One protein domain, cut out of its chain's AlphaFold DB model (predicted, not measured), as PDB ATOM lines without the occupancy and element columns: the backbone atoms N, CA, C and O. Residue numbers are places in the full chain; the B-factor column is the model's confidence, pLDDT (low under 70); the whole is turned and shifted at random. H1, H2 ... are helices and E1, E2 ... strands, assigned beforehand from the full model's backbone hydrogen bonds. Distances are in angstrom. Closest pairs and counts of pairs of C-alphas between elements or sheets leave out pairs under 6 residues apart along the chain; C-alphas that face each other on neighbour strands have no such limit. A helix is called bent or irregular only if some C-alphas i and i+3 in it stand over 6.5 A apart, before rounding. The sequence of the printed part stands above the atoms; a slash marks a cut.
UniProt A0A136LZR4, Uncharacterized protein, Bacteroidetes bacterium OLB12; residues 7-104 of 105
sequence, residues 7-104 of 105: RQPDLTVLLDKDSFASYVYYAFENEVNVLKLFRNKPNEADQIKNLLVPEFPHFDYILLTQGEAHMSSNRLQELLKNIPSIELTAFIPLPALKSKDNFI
ATOM      1  N   ARG A   7      63.695 137.526  86.936       84.00
ATOM      2  CA  ARG A   7      63.424 136.579  85.853       84.00
ATOM      3  C   ARG A   7      64.397 136.860  84.717       84.00
ATOM      4  O   ARG A   7      64.511 138.002  84.280       84.00
ATOM      5  N   GLN A   8      65.080 135.820  84.275       87.62
ATOM      6  CA  GLN A   8      66.007 135.865  83.155       87.62
ATOM      7  C   GLN A   8      65.314 135.338  81.885       87.62
ATOM      8  O   GLN A   8      64.221 134.765  82.000       87.62
ATOM      9  N   PRO A   9      65.882 135.560  80.682       83.25
ATOM     10  CA  PRO A   9      65.400 134.903  79.463       83.25
ATOM     11  C   PRO A   9      65.291 133.391  79.675       83.25
ATOM     12  O   PRO A   9      66.038 132.832  80.465       83.25
ATOM     13  N   ASP A  10      64.346 132.720  79.025       82.50
ATOM     14  CA  ASP A  10      64.157 131.289  79.257       82.50
ATOM     15  C   ASP A  10      65.414 130.498  78.829       82.50
ATOM     16  O   ASP A  10      65.997 130.731  77.770       82.50
ATOM     17  N   LEU A  11      65.861 129.579  79.689       80.38
ATOM     18  CA  LEU A  11      67.032 128.739  79.468       80.38
ATOM     19  C   LEU A  11      66.666 127.633  78.480       80.38
ATOM     20  O   LEU A  11      65.913 126.724  78.831       80.38
ATOM     21  N   THR A  12      67.214 127.682  77.272       80.12
ATOM     22  CA  THR A  12      67.038 126.611  76.291       80.12
ATOM     23  C   THR A  12      68.098 125.533  76.500       80.12
ATOM     24  O   THR A  12      69.285 125.778  76.299       80.12
ATOM     25  N   VAL A  13      67.679 124.335  76.898       78.19
ATOM     26  CA  VAL A  13      68.552 123.167  77.055       78.19
ATOM     27  C   VAL A  13      68.254 122.187  75.930       78.19
ATOM     28  O   VAL A  13      67.101 121.822  75.697       78.19
ATOM     29  N   LEU A  14      69.302 121.763  75.228       74.50
ATOM     30  CA  LEU A  14      69.219 120.682  74.253       74.50
ATOM     31  C   LEU A  14      69.094 119.354  75.013       74.50
ATOM     32  O   LEU A  14      70.011 118.955  75.726       74.50
ATOM     33  N   LEU A  15      67.953 118.686  74.874       70.19
ATOM     34  CA  LEU A  15      67.667 117.413  75.535       70.19
ATOM     35  C   LEU A  15      68.078 116.215  74.678       70.19
ATOM     36  O   LEU A  15      68.561 115.220  75.208       70.19
ATOM     37  N   ASP A  16      67.872 116.311  73.364       69.00
ATOM     38  CA  ASP A  16      68.229 115.287  72.376       69.00
ATOM     39  C   ASP A  16      68.631 115.959  71.049       69.00
ATOM     40  O   ASP A  16      68.540 117.180  70.923       69.00
ATOM     41  N   LYS A  17      69.057 115.181  70.044       64.56
ATOM     42  CA  LYS A  17      69.634 115.644  68.769       64.56
ATOM     43  C   LYS A  17      68.810 116.691  68.009       64.56
ATOM     44  O   LYS A  17      69.397 117.395  67.195       64.56
ATOM     45  N   ASP A  18      67.506 116.790  68.264       67.62
ATOM     46  CA  ASP A  18      66.610 117.787  67.652       67.62
ATOM     47  C   ASP A  18      65.563 118.346  68.641       67.62
ATOM     48  O   ASP A  18      64.624 119.036  68.262       67.62
ATOM     49  N   SER A  19      65.685 118.029  69.934       72.50
ATOM     50  CA  SER A  19      64.701 118.429  70.948       72.50
ATOM     51  C   SER A  19      65.305 119.420  71.925       72.50
ATOM     52  O   SER A  19      66.241 119.100  72.657       72.50
ATOM     53  N   PHE A  20      64.721 120.613  71.967       75.69
ATOM     54  CA  PHE A  20      65.065 121.671  72.906       75.69
ATOM     55  C   PHE A  20      63.930 121.837  73.911       75.69
ATOM     56  O   PHE A  20      62.768 121.851  73.514       75.69
ATOM     57  N   ALA A  21      64.269 122.006  75.185       82.69
ATOM     58  CA  ALA A  21      63.334 122.471  76.202       82.69
ATOM     59  C   ALA A  21      63.713 123.869  76.654       82.69
ATOM     60  O   ALA A  21      64.883 124.165  76.879       82.69
ATOM     61  N   SER A  22      62.701 124.705  76.859       83.12
ATOM     62  CA  SER A  22      62.869 126.009  77.496       83.12
ATOM     63  C   SER A  22      62.467 125.925  78.964       83.12
ATOM     64  O   SER A  22      61.364 125.476  79.280       83.12
ATOM     65  N   TYR A  23      63.332 126.382  79.865       85.69
ATOM     66  CA  TYR A  23      63.096 126.402  81.305       85.69
ATOM     67  C   TYR A  23      63.119 127.828  81.825       85.69
ATOM     68  O   TYR A  23      64.020 128.609  81.529       85.69
ATOM     69  N   VAL A  24      62.151 128.160  82.674       87.19
ATOM     70  CA  VAL A  24      62.176 129.447  83.365       87.19
ATOM     71  C   VAL A  24      63.287 129.402  84.406       87.19
ATOM     72  O   VAL A  24      63.284 128.533  85.285       87.19
ATOM     73  N   TYR A  25      64.200 130.365  84.341       87.88
ATOM     74  CA  TYR A  25      65.173 130.577  85.397       87.88
ATOM     75  C   TYR A  25      65.194 132.028  85.860       87.88
ATOM     76  O   TYR A  25      64.802 132.968  85.167       87.88
ATOM     77  N   TYR A  26      65.640 132.188  87.092       87.38
ATOM     78  CA  TYR A  26      65.848 133.456  87.748       87.38
ATOM     79  C   TYR A  26      67.292 133.478  88.198       87.38
ATOM     80  O   TYR A  26      67.797 132.485  88.714       87.38
ATOM     81  N   ALA A  27      67.960 134.605  88.027       85.31
ATOM     82  CA  ALA A  27      69.314 134.779  88.517       85.31
ATOM     83  C   ALA A  27      69.385 136.036  89.365       85.31
ATOM     84  O   ALA A  27      68.648 137.001  89.166       85.31
ATOM     85  N   PHE A  28      70.281 135.996  90.328       83.38
ATOM     86  CA  PHE A  28      70.661 137.108  91.158       83.38
ATOM     87  C   PHE A  28      72.156 136.987  91.384       83.38
ATOM     88  O   PHE A  28      72.608 136.032  92.009       83.38
ATOM     89  N   GLU A  29      72.920 137.936  90.872       77.25
ATOM     90  CA  GLU A  29      74.324 138.074  91.224       77.25
ATOM     91  C   GLU A  29      74.513 139.330  92.063       77.25
ATOM     92  O   GLU A  29      73.839 140.345  91.881       77.25
ATOM     93  N   ASN A  30      75.427 139.228  93.007       74.06
ATOM     94  CA  ASN A  30      75.962 140.330  93.771       74.06
ATOM     95  C   ASN A  30      77.477 140.119  93.896       74.06
ATOM     96  O   ASN A  30      77.963 139.016  93.651       74.06
ATOM     97  N   GLU A  31      78.205 141.134  94.359       69.12
ATOM     98  CA  GLU A  31      79.680 141.161  94.420       69.12
ATOM     99  C   GLU A  31      80.329 139.928  95.077       69.12
ATOM    100  O   GLU A  31      81.469 139.591  94.779       69.12
ATOM    101  N   VAL A  32      79.603 139.240  95.958       69.31
ATOM    102  CA  VAL A  32      80.096 138.097  96.747       69.31
ATOM    103  C   VAL A  32      79.275 136.812  96.571       69.31
ATOM    104  O   VAL A  32      79.661 135.756  97.073       69.31
ATOM    105  N   ASN A  33      78.116 136.879  95.905       72.31
ATOM    106  CA  ASN A  33      77.150 135.779  95.875       72.31
ATOM    107  C   ASN A  33      76.376 135.723  94.563       72.31
ATOM    108  O   ASN A  33      75.804 136.718  94.132       72.31
ATOM    109  N   VAL A  34      76.245 134.522  94.012       76.94
ATOM    110  CA  VAL A  34      75.411 134.225  92.851       76.94
ATOM    111  C   VAL A  34      74.351 133.204  93.253       76.94
ATOM    112  O   VAL A  34      74.654 132.126  93.760       76.94
ATOM    113  N   LEU A  35      73.087 133.541  93.032       80.25
ATOM    114  CA  LEU A  35      71.919 132.696  93.241       80.25
ATOM    115  C   LEU A  35      71.229 132.514  91.890       80.25
ATOM    116  O   LEU A  35      70.885 133.491  91.232       80.25
ATOM    117  N   LYS A  36      70.987 131.277  91.473       84.25
ATOM    118  CA  LYS A  36      70.224 130.967  90.263       84.25
ATOM    119  C   LYS A  36      69.109 129.993  90.620       84.25
ATOM    120  O   LYS A  36      69.377 128.882  91.052       84.25
ATOM    121  N   LEU A  37      67.858 130.406  90.486       85.50
ATOM    122  CA  LEU A  37      66.686 129.568  90.712       85.50
ATOM    123  C   LEU A  37      66.163 129.074  89.367       85.50
ATOM    124  O   LEU A  37      65.712 129.863  88.546       85.50
ATOM    125  N   PHE A  38      66.172 127.771  89.161       85.25
ATOM    126  CA  PHE A  38      65.670 127.120  87.965       85.25
ATOM    127  C   PHE A  38      64.354 126.422  88.266       85.25
ATOM    128  O   PHE A  38      64.178 125.822  89.326       85.25
ATOM    129  N   ARG A  39      63.416 126.465  87.326       86.00
ATOM    130  CA  ARG A  39      62.226 125.623  87.383       86.00
ATOM    131  C   ARG A  39      62.581 124.236  86.855       86.00
ATOM    132  O   ARG A  39      63.121 124.119  85.761       86.00
ATOM    133  N   ASN A  40      62.271 123.190  87.618       84.06
ATOM    134  CA  ASN A  40      62.575 121.819  87.206       84.06
ATOM    135  C   ASN A  40      61.712 121.379  86.010       84.06
ATOM    136  O   ASN A  40      62.156 120.626  85.148       84.06
ATOM    137  N   LYS A  41      60.474 121.881  85.954       83.50
ATOM    138  CA  LYS A  41      59.538 121.635  84.854       83.50
ATOM    139  C   LYS A  41      59.816 122.581  83.679       83.50
ATOM    140  O   LYS A  41      59.966 123.786  83.915       83.50
ATOM    141  N   PRO A  42      59.825 122.069  82.438       82.38
ATOM    142  CA  PRO A  42      59.934 122.908  81.255       82.38
ATOM    143  C   PRO A  42      58.682 123.766  81.067       82.38
ATOM    144  O   PRO A  42      57.621 123.508  81.639       82.38
ATOM    145  N   ASN A  43      58.829 124.821  80.272       80.50
ATOM    146  CA  ASN A  43      57.736 125.709  79.899       80.50
ATOM    147  C   ASN A  43      56.780 125.046  78.891       80.50
ATOM    148  O   ASN A  43      55.584 125.325  78.893       80.50
ATOM    149  N   GLU A  44      57.310 124.152  78.057       76.69
ATOM    150  CA  GLU A  44      56.566 123.383  77.060       76.69
ATOM    151  C   GLU A  44      55.785 122.245  77.734       76.69
ATOM    152  O   GLU A  44      56.367 121.352  78.355       76.69
ATOM    153  N   ALA A  45      54.456 122.254  77.593       64.88
ATOM    154  CA  ALA A  45      53.582 121.236  78.180       64.88
ATOM    155  C   ALA A  45      53.784 119.836  77.566       64.88
ATOM    156  O   ALA A  45      53.529 118.830  78.225       64.88
ATOM    157  N   ASP A  46      54.276 119.758  76.329       64.88
ATOM    158  CA  ASP A  46      54.564 118.486  75.655       64.88
ATOM    159  C   ASP A  46      55.796 117.780  76.255       64.88
ATOM    160  O   ASP A  46      55.870 116.555  76.332       64.88
ATOM    161  N   GLN A  47      56.726 118.559  76.816       67.31
ATOM    162  CA  GLN A  47      57.987 118.069  77.364       67.31
ATOM    163  C   GLN A  47      57.980 117.936  78.890       67.31
ATOM    164  O   GLN A  47      59.038 117.846  79.497       67.31
ATOM    165  N   ILE A  48      56.815 117.857  79.548       67.12
ATOM    166  CA  ILE A  48      56.708 117.750  81.024       67.12
ATOM    167  C   ILE A  48      57.543 116.595  81.615       67.12
ATOM    168  O   ILE A  48      57.955 116.659  82.774       67.12
ATOM    169  N   LYS A  49      57.819 115.545  80.830       70.06
ATOM    170  CA  LYS A  49      58.680 114.418  81.234       70.06
ATOM    171  C   LYS A  49      60.173 114.765  81.256       70.06
ATOM    172  O   LYS A  49      60.947 114.076  81.918       70.06
ATOM    173  N   ASN A  50      60.574 115.823  80.567       75.81
ATOM    174  CA  ASN A  50      61.953 116.246  80.394       75.81
ATOM    175  C   ASN A  50      62.276 117.284  81.466       75.81
ATOM    176  O   ASN A  50      62.304 118.492  81.241       75.81
ATOM    177  N   LEU A  51      62.461 116.786  82.681       79.81
ATOM    178  CA  LEU A  51      62.842 117.599  83.825       79.81
ATOM    179  C   LEU A  51      64.287 118.079  83.680       79.81
ATOM    180  O   LEU A  51      65.144 117.335  83.205       79.81
ATOM    181  N   LEU A  52      64.563 119.296  84.151       78.44
ATOM    182  CA  LEU A  52      65.927 119.830  84.210       78.44
ATOM    183  C   LEU A  52      66.822 118.937  85.086       78.44
ATOM    184  O   LEU A  52      67.991 118.701  84.774       78.44
ATOM    185  N   VAL A  53      66.235 118.425  86.172       80.62
ATOM    186  CA  VAL A  53      66.829 117.501  87.133       80.62
ATOM    187  C   VAL A  53      65.912 116.284  87.311       80.62
ATOM    188  O   VAL A  53      65.102 116.233  88.244       80.62
ATOM    189  N   PRO A  54      66.030 115.272  86.437       75.69
ATOM    190  CA  PRO A  54      65.210 114.066  86.493       75.69
ATOM    191  C   PRO A  54      65.481 113.201  87.732       75.69
ATOM    192  O   PRO A  54      64.640 112.385  88.088       75.69
ATOM    193  N   GLU A  55      66.614 113.380  88.422       75.56
ATOM    194  CA  GLU A  55      66.900 112.722  89.712       75.56
ATOM    195  C   GLU A  55      66.026 113.228  90.859       75.56
ATOM    196  O   GLU A  55      65.794 112.513  91.831       75.56
ATOM    197  N   PHE A  56      65.519 114.452  90.736       77.25
ATOM    198  CA  PHE A  56      64.744 115.122  91.768       77.25
ATOM    199  C   PHE A  56      63.372 115.539  91.215       77.25
ATOM    200  O   PHE A  56      63.027 116.720  91.238       77.25
ATOM    201  N   PRO A  57      62.545 114.588  90.730       77.25
ATOM    202  CA  PRO A  57      61.279 114.897  90.067       77.25
ATOM    203  C   PRO A  57      60.222 115.475  91.011       77.25
ATOM    204  O   PRO A  57      59.288 116.136  90.568       77.25
ATOM    205  N   HIS A  58      60.387 115.249  92.316       78.69
ATOM    206  CA  HIS A  58      59.526 115.797  93.360       78.69
ATOM    207  C   HIS A  58      59.784 117.283  93.643       78.69
ATOM    208  O   HIS A  58      58.989 117.913  94.330       78.69
ATOM    209  N   PHE A  59      60.887 117.846  93.142       79.25
ATOM    210  CA  PHE A  59      61.209 119.255  93.333       79.25
ATOM    211  C   PHE A  59      60.693 120.069  92.151       79.25
ATOM    212  O   PHE A  59      61.093 119.843  91.011       79.25
ATOM    213  N   ASP A  60      59.834 121.053  92.416       79.88
ATOM    214  CA  ASP A  60      59.343 121.976  91.385       79.88
ATOM    215  C   ASP A  60      60.386 123.036  90.995       79.88
ATOM    216  O   ASP A  60      60.439 123.467  89.838       79.88
ATOM    217  N   TYR A  61      61.239 123.429  91.943       81.94
ATOM    218  CA  TYR A  61      62.274 124.442  91.760       81.94
ATOM    219  C   TYR A  61      63.614 123.970  92.317       81.94
ATOM    220  O   TYR A  61      63.680 123.323  93.361       81.94
ATOM    221  N   ILE A  62      64.682 124.344  91.624       82.75
ATOM    222  CA  ILE A  62      66.066 124.027  91.951       82.75
ATOM    223  C   ILE A  62      66.802 125.343  92.162       82.75
ATOM    224  O   ILE A  62      66.929 126.143  91.241       82.75
ATOM    225  N   LEU A  63      67.286 125.587  93.376       80.94
ATOM    226  CA  LEU A  63      68.098 126.761  93.681       80.94
ATOM    227  C   LEU A  63      69.578 126.375  93.670       80.94
ATOM    228  O   LEU A  63      70.032 125.590  94.496       80.94
ATOM    229  N   LEU A  64      70.324 126.968  92.750       78.69
ATOM    230  CA  LEU A  64      71.771 126.908  92.677       78.69
ATOM    231  C   LEU A  64      72.367 128.128  93.379       78.69
ATOM    232  O   LEU A  64      71.957 129.261  93.128       78.69
ATOM    233  N   THR A  65      73.368 127.910  94.222       75.75
ATOM    234  CA  THR A  65      74.103 128.982  94.893       75.75
ATOM    235  C   THR A  65      75.602 128.805  94.639       75.75
ATOM    236  O   THR A  65      76.148 127.715  94.791       75.75
ATOM    237  N   GLN A  66      76.277 129.865  94.195       70.06
ATOM    238  CA  GLN A  66      77.728 129.923  93.988       70.06
ATOM    239  C   GLN A  66      78.291 131.140  94.739       70.06
ATOM    240  O   GLN A  66      77.725 132.228  94.658       70.06
ATOM    241  N   GLY A  67      79.385 130.967  95.487       66.88
ATOM    242  CA  GLY A  67      80.004 132.019  96.315       66.88
ATOM    243  C   GLY A  67      79.962 131.721  97.820       66.88
ATOM    244  O   GLY A  67      79.730 130.580  98.225       66.88
ATOM    245  N   GLU A  68      80.166 132.738  98.666       53.50
ATOM    246  CA  GLU A  68      80.164 132.599 100.139       53.50
ATOM    247  C   GLU A  68      78.823 132.091 100.706       53.50
ATOM    248  O   GLU A  68      78.754 131.547 101.811       53.50
ATOM    249  N   ALA A  69      77.747 132.166  99.919       53.34
ATOM    250  CA  ALA A  69      76.470 131.521 100.193       53.34
ATOM    251  C   ALA A  69      76.605 130.005 100.417       53.34
ATOM    252  O   ALA A  69      75.792 129.437 101.140       53.34
ATOM    253  N   HIS A  70      77.651 129.361  99.884       51.25
ATOM    254  CA  HIS A  70      77.961 127.954 100.142       51.25
ATOM    255  C   HIS A  70      78.355 127.704 101.614       51.25
ATOM    256  O   HIS A  70      78.015 126.658 102.170       51.25
ATOM    257  N   MET A  71      78.982 128.681 102.288       47.00
ATOM    258  CA  MET A  71      79.210 128.669 103.746       47.00
ATOM    259  C   MET A  71      77.937 129.020 104.528       47.00
ATOM    260  O   MET A  71      77.735 128.564 105.652       47.00
ATOM    261  N   SER A  72      77.027 129.770 103.903       52.03
ATOM    262  CA  SER A  72      75.713 130.116 104.460       52.03
ATOM    263  C   SER A  72      74.606 129.112 104.108       52.03
ATOM    264  O   SER A  72      73.440 129.396 104.380       52.03
ATOM    265  N   SER A  73      74.936 127.943 103.541       57.09
ATOM    266  CA  SER A  73      73.959 126.928 103.104       57.09
ATOM    267  C   SER A  73      72.974 126.550 104.214       57.09
ATOM    268  O   SER A  73      71.778 126.433 103.961       57.09
ATOM    269  N   ASN A  74      73.453 126.472 105.462       59.94
ATOM    270  CA  ASN A  74      72.602 126.269 106.636       59.94
ATOM    271  C   ASN A  74      71.605 127.414 106.830       59.94
ATOM    272  O   ASN A  74      70.413 127.177 106.981       59.94
ATOM    273  N   ARG A  75      72.062 128.667 106.764       64.81
ATOM    274  CA  ARG A  75      71.208 129.841 106.977       64.81
ATOM    275  C   ARG A  75      70.172 130.012 105.871       64.81
ATOM    276  O   ARG A  75      69.054 130.429 106.145       64.81
ATOM    277  N   LEU A  76      70.525 129.670 104.636       69.62
ATOM    278  CA  LEU A  76      69.604 129.711 103.506       69.62
ATOM    279  C   LEU A  76      68.553 128.597 103.618       69.62
ATOM    280  O   LEU A  76      67.371 128.862 103.423       69.62
ATOM    281  N   GLN A  77      68.953 127.389 104.031       70.38
ATOM    282  CA  GLN A  77      68.013 126.308 104.329       70.38
ATOM    283  C   GLN A  77      67.075 126.674 105.487       70.38
ATOM    284  O   GLN A  77      65.877 126.432 105.386       70.38
ATOM    285  N   GLU A  78      67.585 127.303 106.548       71.25
ATOM    286  CA  GLU A  78      66.765 127.797 107.659       71.25
ATOM    287  C   GLU A  78      65.767 128.855 107.186       71.25
ATOM    288  O   GLU A  78      64.583 128.767 107.503       71.25
ATOM    289  N   LEU A  79      66.200 129.824 106.376       74.00
ATOM    290  CA  LEU A  79      65.315 130.846 105.813       74.00
ATOM    291  C   LEU A  79      64.226 130.234 104.926       74.00
ATOM    292  O   LEU A  79      63.075 130.642 105.035       74.00
ATOM    293  N   LEU A  80      64.563 129.242 104.097       75.00
ATOM    294  CA  LEU A  80      63.588 128.532 103.266       75.00
ATOM    295  C   LEU A  80      62.629 127.686 104.117       75.00
ATOM    296  O   LEU A  80      61.431 127.703 103.866       75.00
ATOM    297  N   LYS A  81      63.117 127.003 105.160       73.50
ATOM    298  CA  LYS A  81      62.272 126.271 106.123       73.50
ATOM    299  C   LYS A  81      61.333 127.183 106.909       73.50
ATOM    300  O   LYS A  81      60.268 126.740 107.323       73.50
ATOM    301  N   ASN A  82      61.712 128.442 107.119       76.81
ATOM    302  CA  ASN A  82      60.844 129.438 107.742       76.81
ATOM    303  C   ASN A  82      59.705 129.903 106.812       76.81
ATOM    304  O   ASN A  82      58.803 130.600 107.274       76.81
ATOM    305  N   ILE A  83      59.712 129.534 105.524       79.31
ATOM    306  CA  ILE A  83      58.617 129.837 104.598       79.31
ATOM    307  C   ILE A  83      57.570 128.719 104.709       79.31
ATOM    308  O   ILE A  83      57.836 127.599 104.278       79.31
ATOM    309  N   PRO A  84      56.354 129.001 105.214       71.88
ATOM    310  CA  PRO A  84      55.342 127.972 105.473       71.88
ATOM    311  C   PRO A  84      54.840 127.260 104.208       71.88
ATOM    312  O   PRO A  84      54.230 126.203 104.301       71.88
ATOM    313  N   SER A  85      55.083 127.826 103.024       76.12
ATOM    314  CA  SER A  85      54.748 127.214 101.732       76.12
ATOM    315  C   SER A  85      55.808 126.240 101.210       76.12
ATOM    316  O   SER A  85      55.569 125.584 100.200       76.12
ATOM    317  N   ILE A  86      56.989 126.170 101.832       75.06
ATOM    318  CA  ILE A  86      58.055 125.266 101.403       75.06
ATOM    319  C   ILE A  86      57.961 123.974 102.210       75.06
ATOM    320  O   ILE A  86      58.346 123.926 103.374       75.06
ATOM    321  N   GLU A  87      57.489 122.908 101.567       68.88
ATOM    322  CA  GLU A  87      57.372 121.593 102.209       68.88
ATOM    323  C   GLU A  87      58.717 120.869 102.340       68.88
ATOM    324  O   GLU A  87      58.923 120.099 103.278       68.88
ATOM    325  N   LEU A  88      59.656 121.103 101.412       71.25
ATOM    326  CA  LEU A  88      60.903 120.346 101.369       71.25
ATOM    327  C   LEU A  88      62.079 121.183 100.861       71.25
ATOM    328  O   LEU A  88      62.021 121.817  99.810       71.25
ATOM    329  N   THR A  89      63.174 121.164 101.621       72.25
ATOM    330  CA  THR A  89      64.439 121.823 101.277       72.25
ATOM    331  C   THR A  89      65.578 120.827 101.414       72.25
ATOM    332  O   THR A  89      65.899 120.376 102.513       72.25
ATOM    333  N   ALA A  90      66.211 120.487 100.296       71.75
ATOM    334  CA  ALA A  90      67.378 119.620 100.283       71.75
ATOM    335  C   ALA A  90      68.566 120.374  99.693       71.75
ATOM    336  O   ALA A  90      68.442 121.040  98.666       71.75
ATOM    337  N   PHE A  91      69.716 120.261 100.351       74.12
ATOM    338  CA  PHE A  91      70.969 120.698  99.765       74.12
ATOM    339  C   PHE A  91      71.481 119.591  98.848       74.12
ATOM    340  O   PHE A  91      71.737 118.475  99.303       74.12
ATOM    341  N   ILE A  92      71.611 119.903  97.563       71.81
ATOM    342  CA  ILE A  92      72.068 118.954  96.555       71.81
ATOM    343  C   ILE A  92      73.414 119.458  96.037       71.81
ATOM    344  O   ILE A  92      73.459 120.495  95.372       71.81
ATOM    345  N   PRO A  93      74.527 118.771  96.339       70.25
ATOM    346  CA  PRO A  93      75.813 119.162  95.792       70.25
ATOM    347  C   PRO A  93      75.814 118.938  94.274       70.25
ATOM    348  O   PRO A  93      75.473 117.853  93.807       70.25
ATOM    349  N   LEU A  94      76.259 119.938  93.505       67.31
ATOM    350  CA  LEU A  94      76.473 119.848  92.051       67.31
ATOM    351  C   LEU A  94      77.119 118.529  91.572       67.31
ATOM    352  O   LEU A  94      76.620 117.961  90.604       67.31
ATOM    353  N   PRO A  95      78.187 117.993  92.205       66.19
ATOM    354  CA  PRO A  95      78.789 116.732  91.763       66.19
ATOM    355  C   PRO A  95      77.885 115.502  91.929       66.19
ATOM    356  O   PRO A  95      78.162 114.484  91.301       66.19
ATOM    357  N   ALA A  96      76.833 115.575  92.748       67.00
ATOM    358  CA  ALA A  96      75.860 114.495  92.899       67.00
ATOM    359  C   ALA A  96      74.770 114.512  91.818       67.00
ATOM    360  O   ALA A  96      74.013 113.554  91.732       67.00
ATOM    361  N   LEU A  97      74.693 115.562  90.991       70.25
ATOM    362  CA  LEU A  97      73.750 115.644  89.879       70.25
ATOM    363  C   LEU A  97      74.346 114.982  88.631       70.25
ATOM    364  O   LEU A  97      75.363 115.430  88.098       70.25
ATOM    365  N   LYS A  98      73.674 113.963  88.094       67.06
ATOM    366  CA  LYS A  98      73.934 113.444  86.742       67.06
ATOM    367  C   LYS A  98      73.636 114.497  85.684       67.06
ATOM    368  O   LYS A  98      74.371 114.602  84.710       67.06
ATOM    369  N   SER A  99      72.620 115.324  85.917       66.38
ATOM    370  CA  SER A  99      72.262 116.460  85.058       66.38
ATOM    371  C   SER A  99      73.090 117.718  85.325       66.38
ATOM    372  O   SER A  99      72.668 118.807  84.947       66.38
ATOM    373  N   LYS A 100      74.264 117.609  85.965       67.12
ATOM    374  CA  LYS A 100      75.155 118.758  86.203       67.12
ATOM    375  C   LYS A 100      75.507 119.514  84.920       67.12
ATOM    376  O   LYS A 100      75.622 120.728  84.985       67.12
ATOM    377  N   ASP A 101      75.612 118.826  83.780       63.50
ATOM    378  CA  ASP A 101      75.871 119.433  82.465       63.50
ATOM    379  C   ASP A 101      74.797 120.454  82.068       63.50
ATOM    380  O   ASP A 101      75.121 121.475  81.475       63.50
ATOM    381  N   ASN A 102      73.546 120.270  82.508       64.69
ATOM    382  CA  ASN A 102      72.469 121.244  82.291       64.69
ATOM    383  C   ASN A 102      72.659 122.540  83.094       64.69
ATOM    384  O   ASN A 102      71.897 123.478  82.897       64.69
ATOM    385  N   PHE A 103      73.607 122.573  84.034       63.69
ATOM    386  CA  PHE A 103      73.944 123.734  84.863       63.69
ATOM    387  C   PHE A 103      75.320 124.319  84.541       63.69
ATOM    388  O   PHE A 103      75.725 125.302  85.170       63.69
ATOM    389  N   ILE A 104      76.047 123.709  83.601       53.78
ATOM    390  CA  ILE A 104      77.314 124.222  83.092       53.78
ATOM    391  C   ILE A 104      76.962 125.123  81.906       53.78
ATOM    392  O   ILE A 104      76.738 124.652  80.796       53.78
TER     393      ILE A 104
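AT A GLANCE: This is residues 7 to 104 of the 105 residues of an uncharacterized protein of Bacteroidetes bacterium OLB12 (UniProt A0A136LZR4). A small antiparallel sheet of three strands, E3, E4 and E5, is prolonged by a two-strand hairpin, E1 and E2, set at an angle to it, as E2 runs on into E3 at 54 degrees. H1 lies off the sheet after E5, short H2 comes near E1, and two long stretches wind between the named elements. The 98 printed residues hold, in order, E1 E2 E3 E4 E5 H1 H2, of mixed class, with under half of the residues in named elements. The whole is compact, with a radius of gyration of the C-alphas of 14.0 A, spanning 41 by 30 by 26 A.

HOW THE PARTS SIT: E1, residues 11 to 16, and E2, residues 19 to 23, form an antiparallel hairpin, with N 13 and O 21 2.8 A apart. E3, residues 25 to 30, E4, residues 33 to 39, and E5, residues 61 to 67, form a meander, each strand the antiparallel neighbour of the one before. N 28 and O 35 are 2.7 A apart, and N 36 and O 64 2.8 A. H1, residues 73 to 81, is not on this sheet; its O i to N i+4 pairs are within hydrogen-bond range. H2, residues 98 to 103, is irregular, with C-alphas 98 and 101 7.6 A apart; 0 of 2 such pairs but 2 of 3 O i to N i+3 pairs are within range. The closest C-alphas of E1 and H2, Val 13 and Asn 102, are 6.8 A apart.

IN THESE COORDINATES: E1 begins at C-alpha 11, (67.032, 128.739, 79.468). E4 measures 19.9 A and E5 19.8 A. H2 ends at C-alpha 103, (73.944, 123.734, 84.863).

THE WHOLE: The printed part has no cut. The links E4 to E5 and H1 to H2 are long. Mean pLDDT of the printed part is 73.7; residues 67 to 76 and 98 to 104 are among those under 70.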